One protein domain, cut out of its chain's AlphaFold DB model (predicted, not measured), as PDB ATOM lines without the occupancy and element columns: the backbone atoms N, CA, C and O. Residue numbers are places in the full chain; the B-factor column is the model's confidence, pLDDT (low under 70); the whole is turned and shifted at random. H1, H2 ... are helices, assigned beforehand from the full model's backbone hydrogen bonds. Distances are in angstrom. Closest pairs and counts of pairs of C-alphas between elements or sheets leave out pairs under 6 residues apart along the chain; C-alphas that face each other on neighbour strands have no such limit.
ATOM      1  N   ILE A   2     195.124 129.479  61.991       95.31
ATOM      2  CA  ILE A   2     194.477 128.312  61.331       95.31
ATOM      3  C   ILE A   2     193.301 128.724  60.429       95.31
ATOM      4  O   ILE A   2     193.177 128.229  59.314       95.31
ATOM      5  N   LEU A   3     192.470 129.672  60.875       95.06
ATOM      6  CA  LEU A   3     191.387 130.225  60.051       95.06
ATOM      7  C   LEU A   3     191.919 130.887  58.771       95.06
ATOM      8  O   LEU A   3     191.357 130.690  57.697       95.06
ATOM      9  N   ASP A   4     193.018 131.635  58.869       95.06
ATOM     10  CA  ASP A   4     193.619 132.320  57.718       95.06
ATOM     11  C   ASP A   4     194.265 131.332  56.747       95.06
ATOM     12  O   ASP A   4     194.119 131.483  55.538       95.06
ATOM     13  N   LEU A   5     194.888 130.271  57.269       96.06
ATOM     14  CA  LEU A   5     195.401 129.165  56.465       96.06
ATOM     15  C   LEU A   5     194.274 128.444  55.708       96.06
ATOM     16  O   LEU A   5     194.405 128.150  54.525       96.06
ATOM     17  N   ALA A   6     193.136 128.187  56.358       95.56
ATOM     18  CA  ALA A   6     191.992 127.570  55.687       95.56
ATOM     19  C   ALA A   6     191.448 128.449  54.548       95.56
ATOM     20  O   ALA A   6     191.084 127.934  53.486       95.56
ATOM     21  N   ARG A   7     191.431 129.776  54.740       94.06
ATOM     22  CA  ARG A   7     191.049 130.739  53.696       94.06
ATOM     23  C   ARG A   7     192.054 130.754  52.547       94.06
ATOM     24  O   ARG A   7     191.627 130.693  51.396       94.06
ATOM     25  N   SER A   8     193.356 130.795  52.841       94.94
ATOM     26  CA  SER A   8     194.396 130.830  51.806       94.94
ATOM     27  C   SER A   8     194.385 129.563  50.955       94.94
ATOM     28  O   SER A   8     194.382 129.665  49.733       94.94
ATOM     29  N   LEU A   9     194.262 128.386  51.576       95.31
ATOM     30  CA  LEU A   9     194.164 127.112  50.860       95.31
ATOM     31  C   LEU A   9     192.878 127.015  50.033       95.31
ATOM     32  O   LEU A   9     192.915 126.546  48.898       95.31
ATOM     33  N   SER A  10     191.748 127.497  50.566       95.19
ATOM     34  CA  SER A  10     190.486 127.508  49.814       95.19
ATOM     35  C   SER A  10     190.578 128.369  48.554       95.19
ATOM     36  O   SER A  10     190.103 127.948  47.500       95.19
ATOM     37  N   ALA A  11     191.225 129.536  48.646       93.81
ATOM     38  CA  ALA A  11     191.463 130.410  47.502       93.81
ATOM     39  C   ALA A  11     192.484 129.813  46.519       93.81
ATOM     40  O   ALA A  11     192.226 129.782  45.319       93.81
ATOM     41  N   GLN A  12     193.610 129.294  47.022       96.44
ATOM     42  CA  GLN A  12     194.684 128.708  46.217       96.44
ATOM     43  C   GLN A  12     194.204 127.522  45.371       96.44
ATOM     44  O   GLN A  12     194.612 127.385  44.221       96.44
ATOM     45  N   HIS A  13     193.352 126.663  45.934       96.50
ATOM     46  CA  HIS A  13     192.872 125.454  45.263       96.50
ATOM     47  C   HIS A  13     191.501 125.616  44.591       96.50
ATOM     48  O   HIS A  13     191.001 124.659  44.004       96.50
ATOM     49  N   GLY A  14     190.884 126.800  44.665       95.56
ATOM     50  CA  GLY A  14     189.595 127.075  44.027       95.56
ATOM     51  C   GLY A  14     188.439 126.219  44.559       95.56
ATOM     52  O   GLY A  14     187.558 125.832  43.791       95.56
ATOM     53  N   TYR A  15     188.429 125.885  45.855       95.44
ATOM     54  CA  TYR A  15     187.348 125.082  46.432       95.44
ATOM     55  C   TYR A  15     186.008 125.826  46.372       95.44
ATOM     56  O   TYR A  15     185.875 126.942  46.871       95.44
ATOM     57  N   THR A  16     184.974 125.169  45.843       93.31
ATOM     58  CA  THR A  16     183.603 125.715  45.789       93.31
ATOM     59  C   THR A  16     182.890 125.677  47.142       93.31
ATOM     60  O   THR A  16     181.904 126.382  47.352       93.31
ATOM     61  N   ARG A  17     183.398 124.877  48.086       92.25
ATOM     62  CA  ARG A  17     182.958 124.836  49.481       92.25
ATOM     63  C   ARG A  17     184.124 125.212  50.383       92.25
ATOM     64  O   ARG A  17     185.139 124.523  50.392       92.25
ATOM     65  N   ALA A  18     183.947 126.264  51.177       87.88
ATOM     66  CA  ALA A  18     184.970 126.707  52.116       87.88
ATOM     67  C   ALA A  18     185.326 125.606  53.129       87.88
ATOM     68  O   ALA A  18     184.444 124.932  53.683       87.88
ATOM     69  N   VAL A  19     186.625 125.454  53.397       94.69
ATOM     70  CA  VAL A  19     187.122 124.593  54.473       94.69
ATOM     71  C   VAL A  19     186.636 125.144  55.813       94.69
ATOM     72  O   VAL A  19     186.784 126.330  56.108       94.69
ATOM     73  N   ARG A  20     186.039 124.278  56.635       95.75
ATOM     74  CA  ARG A  20     185.531 124.637  57.963       95.75
ATOM     75  C   ARG A  20     186.562 124.295  59.017       95.75
ATOM     76  O   ARG A  20     187.075 123.182  59.037       95.75
ATOM     77  N   VAL A  21     186.798 125.239  59.914       97.81
ATOM     78  CA  VAL A  21     187.704 125.077  61.048       97.81
ATOM     79  C   VAL A  21     186.870 125.144  62.315       97.81
ATOM     80  O   VAL A  21     186.195 126.143  62.553       97.81
ATOM     81  N   GLY A  22     186.886 124.072  63.099       97.56
ATOM     82  CA  GLY A  22     186.309 124.059  64.439       97.56
ATOM     83  C   GLY A  22     187.358 124.298  65.519       97.56
ATOM     84  O   GLY A  22     188.543 124.471  65.230       97.56
ATOM     85  N   VAL A  23     186.921 124.273  66.774       97.81
ATOM     86  CA  VAL A  23     187.808 124.368  67.941       97.81
ATOM     87  C   VAL A  23     187.375 123.397  69.035       97.81
ATOM     88  O   VAL A  23     186.189 123.153  69.238       97.81
ATOM     89  N   GLY A  24     188.350 122.837  69.740       96.50
ATOM     90  CA  GLY A  24     188.154 122.030  70.937       96.50
ATOM     91  C   GLY A  24     189.201 122.386  71.991       96.50
ATOM     92  O   GLY A  24     190.132 123.140  71.714       96.50
ATOM     93  N   GLY A  25     189.048 121.826  73.192       94.38
ATOM     94  CA  GLY A  25     189.915 122.116  74.340       94.38
ATOM     95  C   GLY A  25     189.446 123.336  75.141       94.38
ATOM     96  O   GLY A  25     189.162 124.392  74.590       94.38
ATOM     97  N   GLY A  26     189.309 123.181  76.461       95.00
ATOM     98  CA  GLY A  26     188.837 124.261  77.346       95.00
ATOM     99  C   GLY A  26     187.332 124.571  77.275       95.00
ATOM    100  O   GLY A  26     186.855 125.440  77.997       95.00
ATOM    101  N   LEU A  27     186.562 123.859  76.446       97.94
ATOM    102  CA  LEU A  27     185.139 124.132  76.208       97.94
ATOM    103  C   LEU A  27     184.241 123.420  77.229       97.94
ATOM    104  O   LEU A  27     183.610 122.411  76.925       97.94
ATOM    105  N   GLY A  28     184.243 123.931  78.464       97.88
ATOM    106  CA  GLY A  28     183.442 123.406  79.578       97.88
ATOM    107  C   GLY A  28     182.203 124.229  79.936       97.88
ATOM    108  O   GLY A  28     181.400 123.787  80.746       97.88
ATOM    109  N   THR A  29     182.037 125.423  79.366       98.62
ATOM    110  CA  THR A  29     180.964 126.357  79.744       98.62
ATOM    111  C   THR A  29     180.322 127.003  78.517       98.62
ATOM    112  O   THR A  29     180.966 127.110  77.464       98.62
ATOM    113  N   PRO A  30     179.088 127.526  78.646       98.56
ATOM    114  CA  PRO A  30     178.455 128.284  77.574       98.56
ATOM    115  C   PRO A  30     179.261 129.513  77.140       98.56
ATOM    116  O   PRO A  30     179.314 129.835  75.955       98.56
ATOM    117  N   SER A  31     179.937 130.186  78.079       97.94
ATOM    118  CA  SER A  31     180.777 131.352  77.783       97.94
ATOM    119  C   SER A  31     181.995 130.993  76.931       97.94
ATOM    120  O   SER A  31     182.297 131.710  75.976       97.94
ATOM    121  N   ALA A  32     182.655 129.864  77.212       98.25
ATOM    122  CA  ALA A  32     183.774 129.377  76.408       98.25
ATOM    123  C   ALA A  32     183.332 129.031  74.974       98.25
ATOM    124  O   ALA A  32     184.030 129.348  74.012       98.25
ATOM    125  N   ILE A  33     182.146 128.437  74.818       98.69
ATOM    126  CA  ILE A  33     181.582 128.100  73.505       98.69
ATOM    127  C   ILE A  33     181.136 129.352  72.741       98.69
ATOM    128  O   ILE A  33     181.429 129.474  71.552       98.69
ATOM    129  N   ALA A  34     180.492 130.315  73.404       98.50
ATOM    130  CA  ALA A  34     180.142 131.596  72.790       98.50
ATOM    131  C   ALA A  34     181.396 132.334  72.287       98.50
ATOM    132  O   ALA A  34     181.414 132.827  71.160       98.50
ATOM    133  N   ALA A  35     182.473 132.346  73.083       98.06
ATOM    134  CA  ALA A  35     183.753 132.923  72.679       98.06
ATOM    135  C   ALA A  35     184.369 132.185  71.477       98.06
ATOM    136  O   ALA A  35     184.838 132.829  70.539       98.06
ATOM    137  N   ALA A  36     184.320 130.850  71.459       98.12
ATOM    138  CA  ALA A  36     184.774 130.042  70.329       98.12
ATOM    139  C   ALA A  36     184.061 130.409  69.016       98.12
ATOM    140  O   ALA A  36     184.719 130.642  67.998       98.12
ATOM    141  N   PHE A  37     182.730 130.520  69.038       98.38
ATOM    142  CA  PHE A  37     181.965 130.962  67.869       98.38
ATOM    143  C   PHE A  37     182.247 132.424  67.506       98.38
ATOM    144  O   PHE A  37     182.406 132.732  66.326       98.38
ATOM    145  N   GLY A  38     182.395 133.310  68.495       97.38
ATOM    146  CA  GLY A  38     182.781 134.708  68.279       97.38
ATOM    147  C   GLY A  38     184.143 134.869  67.592       97.38
ATOM    148  O   GLY A  38     184.320 135.784  66.793       97.38
ATOM    149  N   MET A  39     185.083 133.948  67.827       96.25
ATOM    150  CA  MET A  39     186.374 133.891  67.125       96.25
ATOM    151  C   MET A  39     186.282 133.327  65.695       96.25
ATOM    152  O   MET A  39     187.280 133.322  64.975       96.25
ATOM    153  N   GLY A  40     185.107 132.856  65.263       96.12
ATOM    154  CA  GLY A  40     184.867 132.346  63.912       96.12
ATOM    155  C   GLY A  40     184.979 130.828  63.762       96.12
ATOM    156  O   GLY A  40     185.133 130.349  62.637       96.12
ATOM    157  N   ALA A  41     184.911 130.059  64.855       97.81
ATOM    158  CA  ALA A  41     184.828 128.603  64.762       97.81
ATOM    159  C   ALA A  41     183.544 128.174  64.033       97.81
ATOM    160  O   ALA A  41     182.450 128.645  64.334       97.81
ATOM    161  N   ALA A  42     183.663 127.242  63.091       97.62
ATOM    162  CA  ALA A  42     182.523 126.680  62.367       97.62
ATOM    163  C   ALA A  42     181.757 125.628  63.187       97.62
ATOM    164  O   ALA A  42     180.589 125.362  62.917       97.62
ATOM    165  N   TYR A  43     182.429 125.002  64.150       98.50
ATOM    166  CA  TYR A  43     181.867 124.046  65.097       98.50
ATOM    167  C   TYR A  43     182.765 123.967  66.332       98.50
ATOM    168  O   TYR A  43     183.936 124.358  66.296       98.50
ATOM    169  N   VAL A  44     182.220 123.436  67.419       98.50
ATOM    170  CA  VAL A  44     182.952 123.205  68.665       98.50
ATOM    171  C   VAL A  44     183.014 121.718  68.982       98.50
ATOM    172  O   VAL A  44     182.151 120.952  68.558       98.50
ATOM    173  N   VAL A  45     184.041 121.310  69.723       98.44
ATOM    174  CA  VAL A  45     184.230 119.927  70.166       98.44
ATOM    175  C   VAL A  45     184.453 119.903  71.672       98.44
ATOM    176  O   VAL A  45     185.395 120.511  72.188       98.44
ATOM    177  N   THR A  46     183.592 119.178  72.378       98.31
ATOM    178  CA  THR A  46     183.729 118.898  73.808       98.31
ATOM    179  C   THR A  46     184.374 117.529  74.025       98.31
ATOM    180  O   THR A  46     184.262 116.629  73.195       98.31
ATOM    181  N   GLY A  47     185.080 117.379  75.147       97.50
ATOM    182  CA  GLY A  47     185.771 116.139  75.507       97.50
ATOM    183  C   GLY A  47     185.563 115.817  76.976       97.50
ATOM    184  O   GLY A  47     184.665 115.050  77.303       97.50
ATOM    185  N   SER A  48     186.335 116.460  77.860       97.56
ATOM    186  CA  SER A  48     186.324 116.159  79.299       97.56
ATOM    187  C   SER A  48     184.914 116.098  79.886       97.56
ATOM    188  O   SER A  48     184.595 115.121  80.547       97.56
ATOM    189  N   VAL A  49     184.049 117.079  79.592       98.31
ATOM    190  CA  VAL A  49     182.670 117.130  80.124       98.31
ATOM    191  C   VAL A  49     181.836 115.893  79.778       98.31
ATOM    192  O   VAL A  49     181.075 115.424  80.617       98.31
ATOM    193  N   ASN A  50     182.031 115.307  78.594       98.38
ATOM    194  CA  ASN A  50     181.286 114.126  78.150       98.38
ATOM    195  C   ASN A  50     181.717 112.865  78.911       98.38
ATOM    196  O   ASN A  50     180.932 111.937  79.058       98.38
ATOM    197  N   GLN A  51     182.950 112.826  79.425       98.25
ATOM    198  CA  GLN A  51     183.450 111.694  80.205       98.25
ATOM    199  C   GLN A  51     182.826 111.612  81.609       98.25
ATOM    200  O   GLN A  51     182.893 110.567  82.243       98.25
ATOM    201  N   ALA A  52     182.194 112.684  82.098       97.50
ATOM    202  CA  ALA A  52     181.391 112.635  83.323       97.50
ATOM    203  C   ALA A  52     179.932 112.214  83.074       97.50
ATOM    204  O   ALA A  52     179.165 112.125  84.030       97.50
ATOM    205  N   ALA A  53     179.537 111.994  81.818       98.38
ATOM    206  CA  ALA A  53     178.179 111.601  81.471       98.38
ATOM    207  C   ALA A  53     177.945 110.102  81.705       98.38
ATOM    208  O   ALA A  53     178.876 109.297  81.591       98.38
ATOM    209  N   VAL A  54     176.699 109.729  81.992       98.31
ATOM    210  CA  VAL A  54     176.289 108.341  82.273       98.31
ATOM    211  C   VAL A  54     176.532 107.387  81.102       98.31
ATOM    212  O   VAL A  54     176.739 106.200  81.315       98.31
ATOM    213  N   GLU A  55     176.557 107.894  79.868       98.38
ATOM    214  CA  GLU A  55     176.831 107.104  78.663       98.38
ATOM    215  C   GLU A  55     178.329 106.846  78.443       98.38
ATOM    216  O   GLU A  55     178.706 106.087  77.547       98.38
ATOM    217  N   SER A  56     179.207 107.488  79.221       97.88
ATOM    218  CA  SER A  56     180.643 107.240  79.126       97.88
ATOM    219  C   SER A  56     181.002 105.867  79.696       97.88
ATOM    220  O   SER A  56     180.441 105.409  80.687       97.88
ATOM    221  N   ALA A  57     182.006 105.220  79.103       97.38
ATOM    222  CA  ALA A  57     182.482 103.915  79.563       97.38
ATOM    223  C   ALA A  57     183.298 103.972  80.871       97.38
ATOM    224  O   ALA A  57     183.829 102.950  81.289       97.38
ATOM    225  N   LEU A  58     183.468 105.149  81.484       98.25
ATOM    226  CA  LEU A  58     184.173 105.284  82.757       98.25
ATOM    227  C   LEU A  58     183.339 104.652  83.878       98.25
ATOM    228  O   LEU A  58     182.118 104.738  83.823       98.25
ATOM    229  N   PRO A 213     174.472 116.494  89.903       97.81
ATOM    230  CA  PRO A 213     174.590 115.055  90.123       97.81
ATOM    231  C   PRO A 213     174.960 114.318  88.830       97.81
ATOM    232  O   PRO A 213     174.442 114.624  87.756       97.81
ATOM    233  N   VAL A 214     175.819 113.297  88.945       97.38
ATOM    234  CA  VAL A 214     176.279 112.475  87.807       97.38
ATOM    235  C   VAL A 214     175.107 111.874  87.031       97.38
ATOM    236  O   VAL A 214     175.121 111.906  85.807       97.38
ATOM    237  N   ASP A 215     174.067 111.407  87.721       96.75
ATOM    238  CA  ASP A 215     172.901 110.774  87.088       96.75
ATOM    239  C   ASP A 215     172.103 111.736  86.194       96.75
ATOM    240  O   ASP A 215     171.418 111.312  85.265       96.75
ATOM    241  N   GLY A 216     172.212 113.047  86.441       96.38
ATOM    242  CA  GLY A 216     171.619 114.076  85.590       96.38
ATOM    243  C   GLY A 216     172.447 114.396  84.342       96.38
ATOM    244  O   GLY A 216     171.955 115.062  83.425       96.38
ATOM    245  N   ARG A 217     173.697 113.924  84.268       98.31
ATOM    246  CA  ARG A 217     174.627 114.204  83.170       98.31
ATOM    247  C   ARG A 217     174.448 113.189  82.051       98.31
ATOM    248  O   ARG A 217     175.079 112.138  82.044       98.31
ATOM    249  N   THR A 218     173.646 113.551  81.058       98.50
ATOM    250  CA  THR A 218     173.636 112.861  79.761       98.50
ATOM    251  C   THR A 218     174.422 113.665  78.738       98.50
ATOM    252  O   THR A 218     174.409 114.901  78.760       98.50
ATOM    253  N   THR A 219     175.088 112.987  77.807       98.19
ATOM    254  CA  THR A 219     175.823 113.639  76.708       98.19
ATOM    255  C   THR A 219     174.945 114.629  75.933       98.19
ATOM    256  O   THR A 219     175.389 115.728  75.590       98.19
ATOM    257  N   VAL A 220     173.667 114.284  75.737       98.25
ATOM    258  CA  VAL A 220     172.668 115.138  75.083       98.25
ATOM    259  C   VAL A 220     172.373 116.390  75.908       98.25
ATOM    260  O   VAL A 220     172.464 117.495  75.373       98.25
ATOM    261  N   GLN A 221     172.055 116.264  77.203       98.62
ATOM    262  CA  GLN A 221     171.743 117.436  78.034       98.62
ATOM    263  C   GLN A 221     172.942 118.363  78.203       98.62
ATOM    264  O   GLN A 221     172.765 119.582  78.182       98.62
ATOM    265  N   ILE A 222     174.149 117.800  78.323       98.69
ATOM    266  CA  ILE A 222     175.400 118.561  78.338       98.69
ATOM    267  C   ILE A 222     175.508 119.386  77.057       98.69
ATOM    268  O   ILE A 222     175.628 120.608  77.124       98.69
ATOM    269  N   GLY A 223     175.423 118.735  75.892       98.56
ATOM    270  CA  GLY A 223     175.546 119.399  74.596       98.56
ATOM    271  C   GLY A 223     174.490 120.484  74.380       98.56
ATOM    272  O   GLY A 223     174.833 121.608  74.011       98.56
ATOM    273  N   LEU A 224     173.219 120.179  74.660       98.62
ATOM    274  CA  LEU A 224     172.115 121.125  74.490       98.62
ATOM    275  C   LEU A 224     172.259 122.343  75.404       98.62
ATOM    276  O   LEU A 224     172.158 123.466  74.922       98.62
ATOM    277  N   ASN A 225     172.538 122.155  76.699       98.75
ATOM    278  CA  ASN A 225     172.648 123.282  77.630       98.75
ATOM    279  C   ASN A 225     173.863 124.165  77.331       98.75
ATOM    280  O   ASN A 225     173.791 125.387  77.456       98.75
ATOM    281  N   LEU A 226     174.969 123.556  76.905       98.75
ATOM    282  CA  LEU A 226     176.157 124.278  76.473       98.75
ATOM    283  C   LEU A 226     175.879 125.149  75.236       98.75
ATOM    284  O   LEU A 226     176.267 126.319  75.212       98.75
ATOM    285  N   MET A 227     175.176 124.610  74.235       98.69
ATOM    286  CA  MET A 227     174.833 125.334  73.005       98.69
ATOM    287  C   MET A 227     173.747 126.394  73.217       98.69
ATOM    288  O   MET A 227     173.908 127.527  72.762       98.69
ATOM    289  N   GLU A 228     172.672 126.062  73.937       98.69
ATOM    290  CA  GLU A 228     171.588 126.991  74.287       98.69
ATOM    291  C   GLU A 228     172.130 128.170  75.102       98.69
ATOM    292  O   GLU A 228     171.883 129.333  74.779       98.69
ATOM    293  N   GLY A 229     172.953 127.888  76.115       98.44
ATOM    294  CA  GLY A 229     173.593 128.937  76.895       98.44
ATOM    295  C   GLY A 229     174.540 129.794  76.056       98.44
ATOM    296  O   GLY A 229     174.606 131.007  76.249       98.44
ATOM    297  N   ALA A 230     175.264 129.208  75.098       98.62
ATOM    298  CA  ALA A 230     176.144 129.976  74.225       98.62
ATOM    299  C   ALA A 230     175.344 130.918  73.311       98.62
ATOM    300  O   ALA A 230     175.728 132.077  73.129       98.62
ATOM    301  N   ALA A 231     174.205 130.457  72.785       98.50
ATOM    302  CA  ALA A 231     173.282 131.282  72.013       98.50
ATOM    303  C   ALA A 231     172.698 132.423  72.864       98.50
ATOM    304  O   ALA A 231     172.693 133.576  72.422       98.50
ATOM    305  N   TRP A 232     172.294 132.126  74.104       98.25
ATOM    306  CA  TRP A 232     171.820 133.116  75.076       98.25
ATOM    307  C   TRP A 232     172.859 134.214  75.322       98.25
ATOM    308  O   TRP A 232     172.582 135.399  75.127       98.25
ATOM    309  N   LEU A 233     174.087 133.831  75.680       98.06
ATOM    310  CA  LEU A 233     175.165 134.779  75.972       98.06
ATOM    311  C   LEU A 233     175.567 135.598  74.743       98.06
ATOM    312  O   LEU A 233     175.859 136.789  74.859       98.06
ATOM    313  N   THR A 234     175.530 134.990  73.557       98.19
ATOM    314  CA  THR A 234     175.763 135.698  72.292       98.19
ATOM    315  C   THR A 234     174.684 136.755  72.050       98.19
ATOM    316  O   THR A 234     175.002 137.887  71.683       98.19
ATOM    317  N   ARG A 235     173.408 136.433  72.307       98.00
ATOM    318  CA  ARG A 235     172.303 137.391  72.189       98.00
ATOM    319  C   ARG A 235     172.431 138.531  73.197       98.00
ATOM    320  O   ARG A 235     172.306 139.690  72.806       98.00
ATOM    321  N   ALA A 236     172.710 138.222  74.461       97.38
ATOM    322  CA  ALA A 236     172.934 139.228  75.496       97.38
ATOM    323  C   ALA A 236     174.089 140.168  75.110       97.38
ATOM    324  O   ALA A 236     173.973 141.390  75.198       97.38
ATOM    325  N   HIS A 237     175.184 139.620  74.578       96.12
ATOM    326  CA  HIS A 237     176.292 140.426  74.079       96.12
ATOM    327  C   HIS A 237     175.872 141.379  72.945       96.12
ATOM    328  O   HIS A 237     176.190 142.564  73.007       96.12
ATOM    329  N   GLN A 238     175.110 140.903  71.954       97.19
ATOM    330  CA  GLN A 238     174.598 141.743  70.860       97.19
ATOM    331  C   GLN A 238     173.705 142.887  71.362       97.19
ATOM    332  O   GLN A 238     173.852 144.022  70.915       97.19
ATOM    333  N   LEU A 239     172.800 142.607  72.305       97.38
ATOM    334  CA  LEU A 239     171.922 143.620  72.898       97.38
ATOM    335  C   LEU A 239     172.721 144.679  73.663       97.38
ATOM    336  O   LEU A 239     172.447 145.872  73.530       97.38
ATOM    337  N   ARG A 240     173.763 144.260  74.391       95.75
ATOM    338  CA  ARG A 240     174.679 145.182  75.072       95.75
ATOM    339  C   ARG A 240     175.387 146.112  74.085       95.75
ATOM    340  O   ARG A 240     175.481 147.306  74.346       95.75
ATOM    341  N   LEU A 241     175.850 145.587  72.946       96.44
ATOM    342  CA  LEU A 241     176.454 146.403  71.883       96.44
ATOM    343  C   LEU A 241     175.456 147.389  71.256       96.44
ATOM    344  O   LEU A 241     175.859 148.462  70.818       96.44
ATOM    345  N   ALA A 242     174.166 147.053  71.250       97.56
ATOM    346  CA  ALA A 242     173.089 147.932  70.798       97.56
ATOM    347  C   ALA A 242     172.623 148.950  71.863       97.56
ATOM    348  O   ALA A 242     171.658 149.674  71.631       97.56
ATOM    349  N   GLY A 243     173.280 149.015  73.027       97.06
ATOM    350  CA  GLY A 243     172.951 149.963  74.096       97.06
ATOM    351  C   GLY A 243     171.768 149.553  74.980       97.06
ATOM    352  O   GLY A 243     171.286 150.372  75.761       97.06
ATOM    353  N   VAL A 244     171.295 148.306  74.889       97.31
ATOM    354  CA  VAL A 244     170.233 147.801  75.771       97.31
ATOM    355  C   VAL A 244     170.808 147.564  77.175       97.31
ATOM    356  O   VAL A 244     171.800 146.838  77.304       97.31
ATOM    357  N   PRO A 245     170.209 148.134  78.238       94.50
ATOM    358  CA  PRO A 245     170.651 147.889  79.604       94.50
ATOM    359  C   PRO A 245     170.268 146.466  80.022       94.50
ATOM    360  O   PRO A 245     169.089 146.133  80.105       94.50
ATOM    361  N   LEU A 246     171.273 145.631  80.282       94.75
ATOM    362  CA  LEU A 246     171.094 144.254  80.743       94.75
ATOM    363  C   LEU A 246     171.468 144.131  82.220       94.75
ATOM    364  O   LEU A 246     172.492 144.666  82.652       94.75
ATOM    365  N   GLY A 247     170.666 143.390  82.980       93.31
ATOM    366  CA  GLY A 247     170.966 143.038  84.362       93.31
ATOM    367  C   GLY A 247     171.970 141.879  84.469       93.31
ATOM    368  O   GLY A 247     172.293 141.228  83.474       93.31
ATOM    369  N   PRO A 248     172.475 141.568  85.678       88.69
ATOM    370  CA  PRO A 248     173.399 140.450  85.885       88.69
ATOM    371  C   PRO A 248     172.854 139.094  85.407       88.69
ATOM    372  O   PRO A 248     173.583 138.350  84.758       88.69
ATOM    373  N   ALA A 249     171.571 138.808  85.663       88.56
ATOM    374  CA  ALA A 249     170.933 137.546  85.281       88.56
ATOM    375  C   ALA A 249     170.882 137.338  83.756       88.56
ATOM    376  O   ALA A 249     171.076 136.221  83.284       88.56
ATOM    377  N   ASP A 250     170.726 138.416  82.979       90.56
ATOM    378  CA  ASP A 250     170.694 138.363  81.511       90.56
ATOM    379  C   ASP A 250     172.043 137.935  80.912       90.56
ATOM    380  O   ASP A 250     172.117 137.462  79.780       90.56
ATOM    381  N   ASN A 251     173.125 138.067  81.684       89.69
ATOM    382  CA  ASN A 251     174.487 137.730  81.274       89.69
ATOM    383  C   ASN A 251     174.926 136.338  81.746       89.69
ATOM    384  O   ASN A 251     176.108 136.000  81.656       89.69
ATOM    385  N   THR A 252     173.989 135.538  82.249       92.19
ATOM    386  CA  THR A 252     174.225 134.180  82.739       92.19
ATOM    387  C   THR A 252     173.185 133.228  82.171       92.19
ATOM    388  O   THR A 252     172.050 133.617  81.924       92.19
ATOM    389  N   PHE A 253     173.564 131.967  81.977       96.56
ATOM    390  CA  PHE A 253     172.630 130.901  81.633       96.56
ATOM    391  C   PHE A 253     172.790 129.764  82.639       96.56
ATOM    392  O   PHE A 253     173.874 129.184  82.737       96.56
ATOM    393  N   SER A 254     171.728 129.452  83.378       96.19
ATOM    394  CA  SER A 254     171.685 128.305  84.287       96.19
ATOM    395  C   SER A 254     171.187 127.063  83.545       96.19
ATOM    396  O   SER A 254     170.223 127.178  82.780       96.19
ATOM    397  N   PRO A 255     171.786 125.879  83.774       97.94
ATOM    398  CA  PRO A 255     171.310 124.655  83.148       97.94
ATOM    399  C   PRO A 255     169.832 124.392  83.440       97.94
ATOM    400  O   PRO A 255     169.382 124.489  84.584       97.94
ATOM    401  N   ARG A 256     169.090 123.988  82.410       97.50
ATOM    402  CA  ARG A 256     167.699 123.532  82.499       97.50
ATOM    403  C   ARG A 256     167.485 122.273  81.648       97.50
ATOM    404  O   ARG A 256     168.199 122.090  80.665       97.50
ATOM    405  N   PRO A 257     166.518 121.403  81.975       97.69
ATOM    406  CA  PRO A 257     166.182 120.287  81.100       97.69
ATOM    407  C   PRO A 257     165.728 120.796  79.725       97.69
ATOM    408  O   PRO A 257     164.796 121.597  79.635       97.69
ATOM    409  N   LEU A 258     166.394 120.347  78.663       96.56
ATOM    410  CA  LEU A 258     166.085 120.703  77.272       96.56
ATOM    411  C   LEU A 258     165.546 119.481  76.518       96.56
ATOM    412  O   LEU A 258     165.842 118.347  76.891       96.56
ATOM    413  N   ARG A 259     164.718 119.704  75.498       89.62
ATOM    414  CA  ARG A 259     164.120 118.646  74.668       89.62
ATOM    415  C   ARG A 259     164.697 118.673  73.266       89.62
ATOM    416  O   ARG A 259     164.950 119.798  72.784       89.62
TER     417      ARG A 259
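This is residues 2 to 58 and 213 to 259 of the 259 residues of an uncharacterized protein of Gemmatimonadetes bacterium (UniProt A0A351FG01). One long helix, H4, stands like a mast; the short helix H2 packs steeply across its middle stretch, and the unnamed tail after H4 folds back along it. H1 lies off to one side, joined to H2 by a long unnamed link. The printed part has 104 residues with four named helices, H1, H2, H3 and H4 in chain order, and no named strand; the class is all helix, though under half of the residues, 47, are in named elements. The whole is loose, with a radius of gyration of the C-alphas of 16.8 A, and flat, spanning 50 by 46 by 23 A.

Find C-alpha 2 at (194.477, 128.312, 61.331); from there H1, residues 2 to 12, runs 15.1 A. H2 is residues 30 to 38, 12.1 A long, and H3 is residues 48 to 51, 5.4 A. Beyond the cut, H4, residues 219 to 241, runs 33.1 A from (175.823, 113.639, 76.708) to (176.454, 146.403, 71.883).

Start at H1, which touches no helix. H2 touches H4 at residues 225 to 234 alone; the closest C-alphas, of Pro 30 and Ala 230, are 4.4 A apart. They run the same way at a steep tilt of 63 degrees. H3 only just touches H4, with 3 pairs of C-alphas within 8 A, at residues 219 to 222 alone; the closest C-alphas, of Asn 50 and Thr 219, are 5.7 A apart. Residues 23 to 24 pair in parallel with residues 44 to 45. In H1, H2 and H4 every O i to N i+4 pair is within hydrogen-bond range; H3 is too short for one.

The farthest C-alphas, of Gln 12 and Pro 213, are 50.2 A apart. Residues 59 to 212 are not printed, and C-alphas 58 and 213 stand 15.5 A apart across that cut. The link from H1 to H2 is long, with 17 residues. Mean pLDDT of the printed part is 96.6, and no printed residue is under 70.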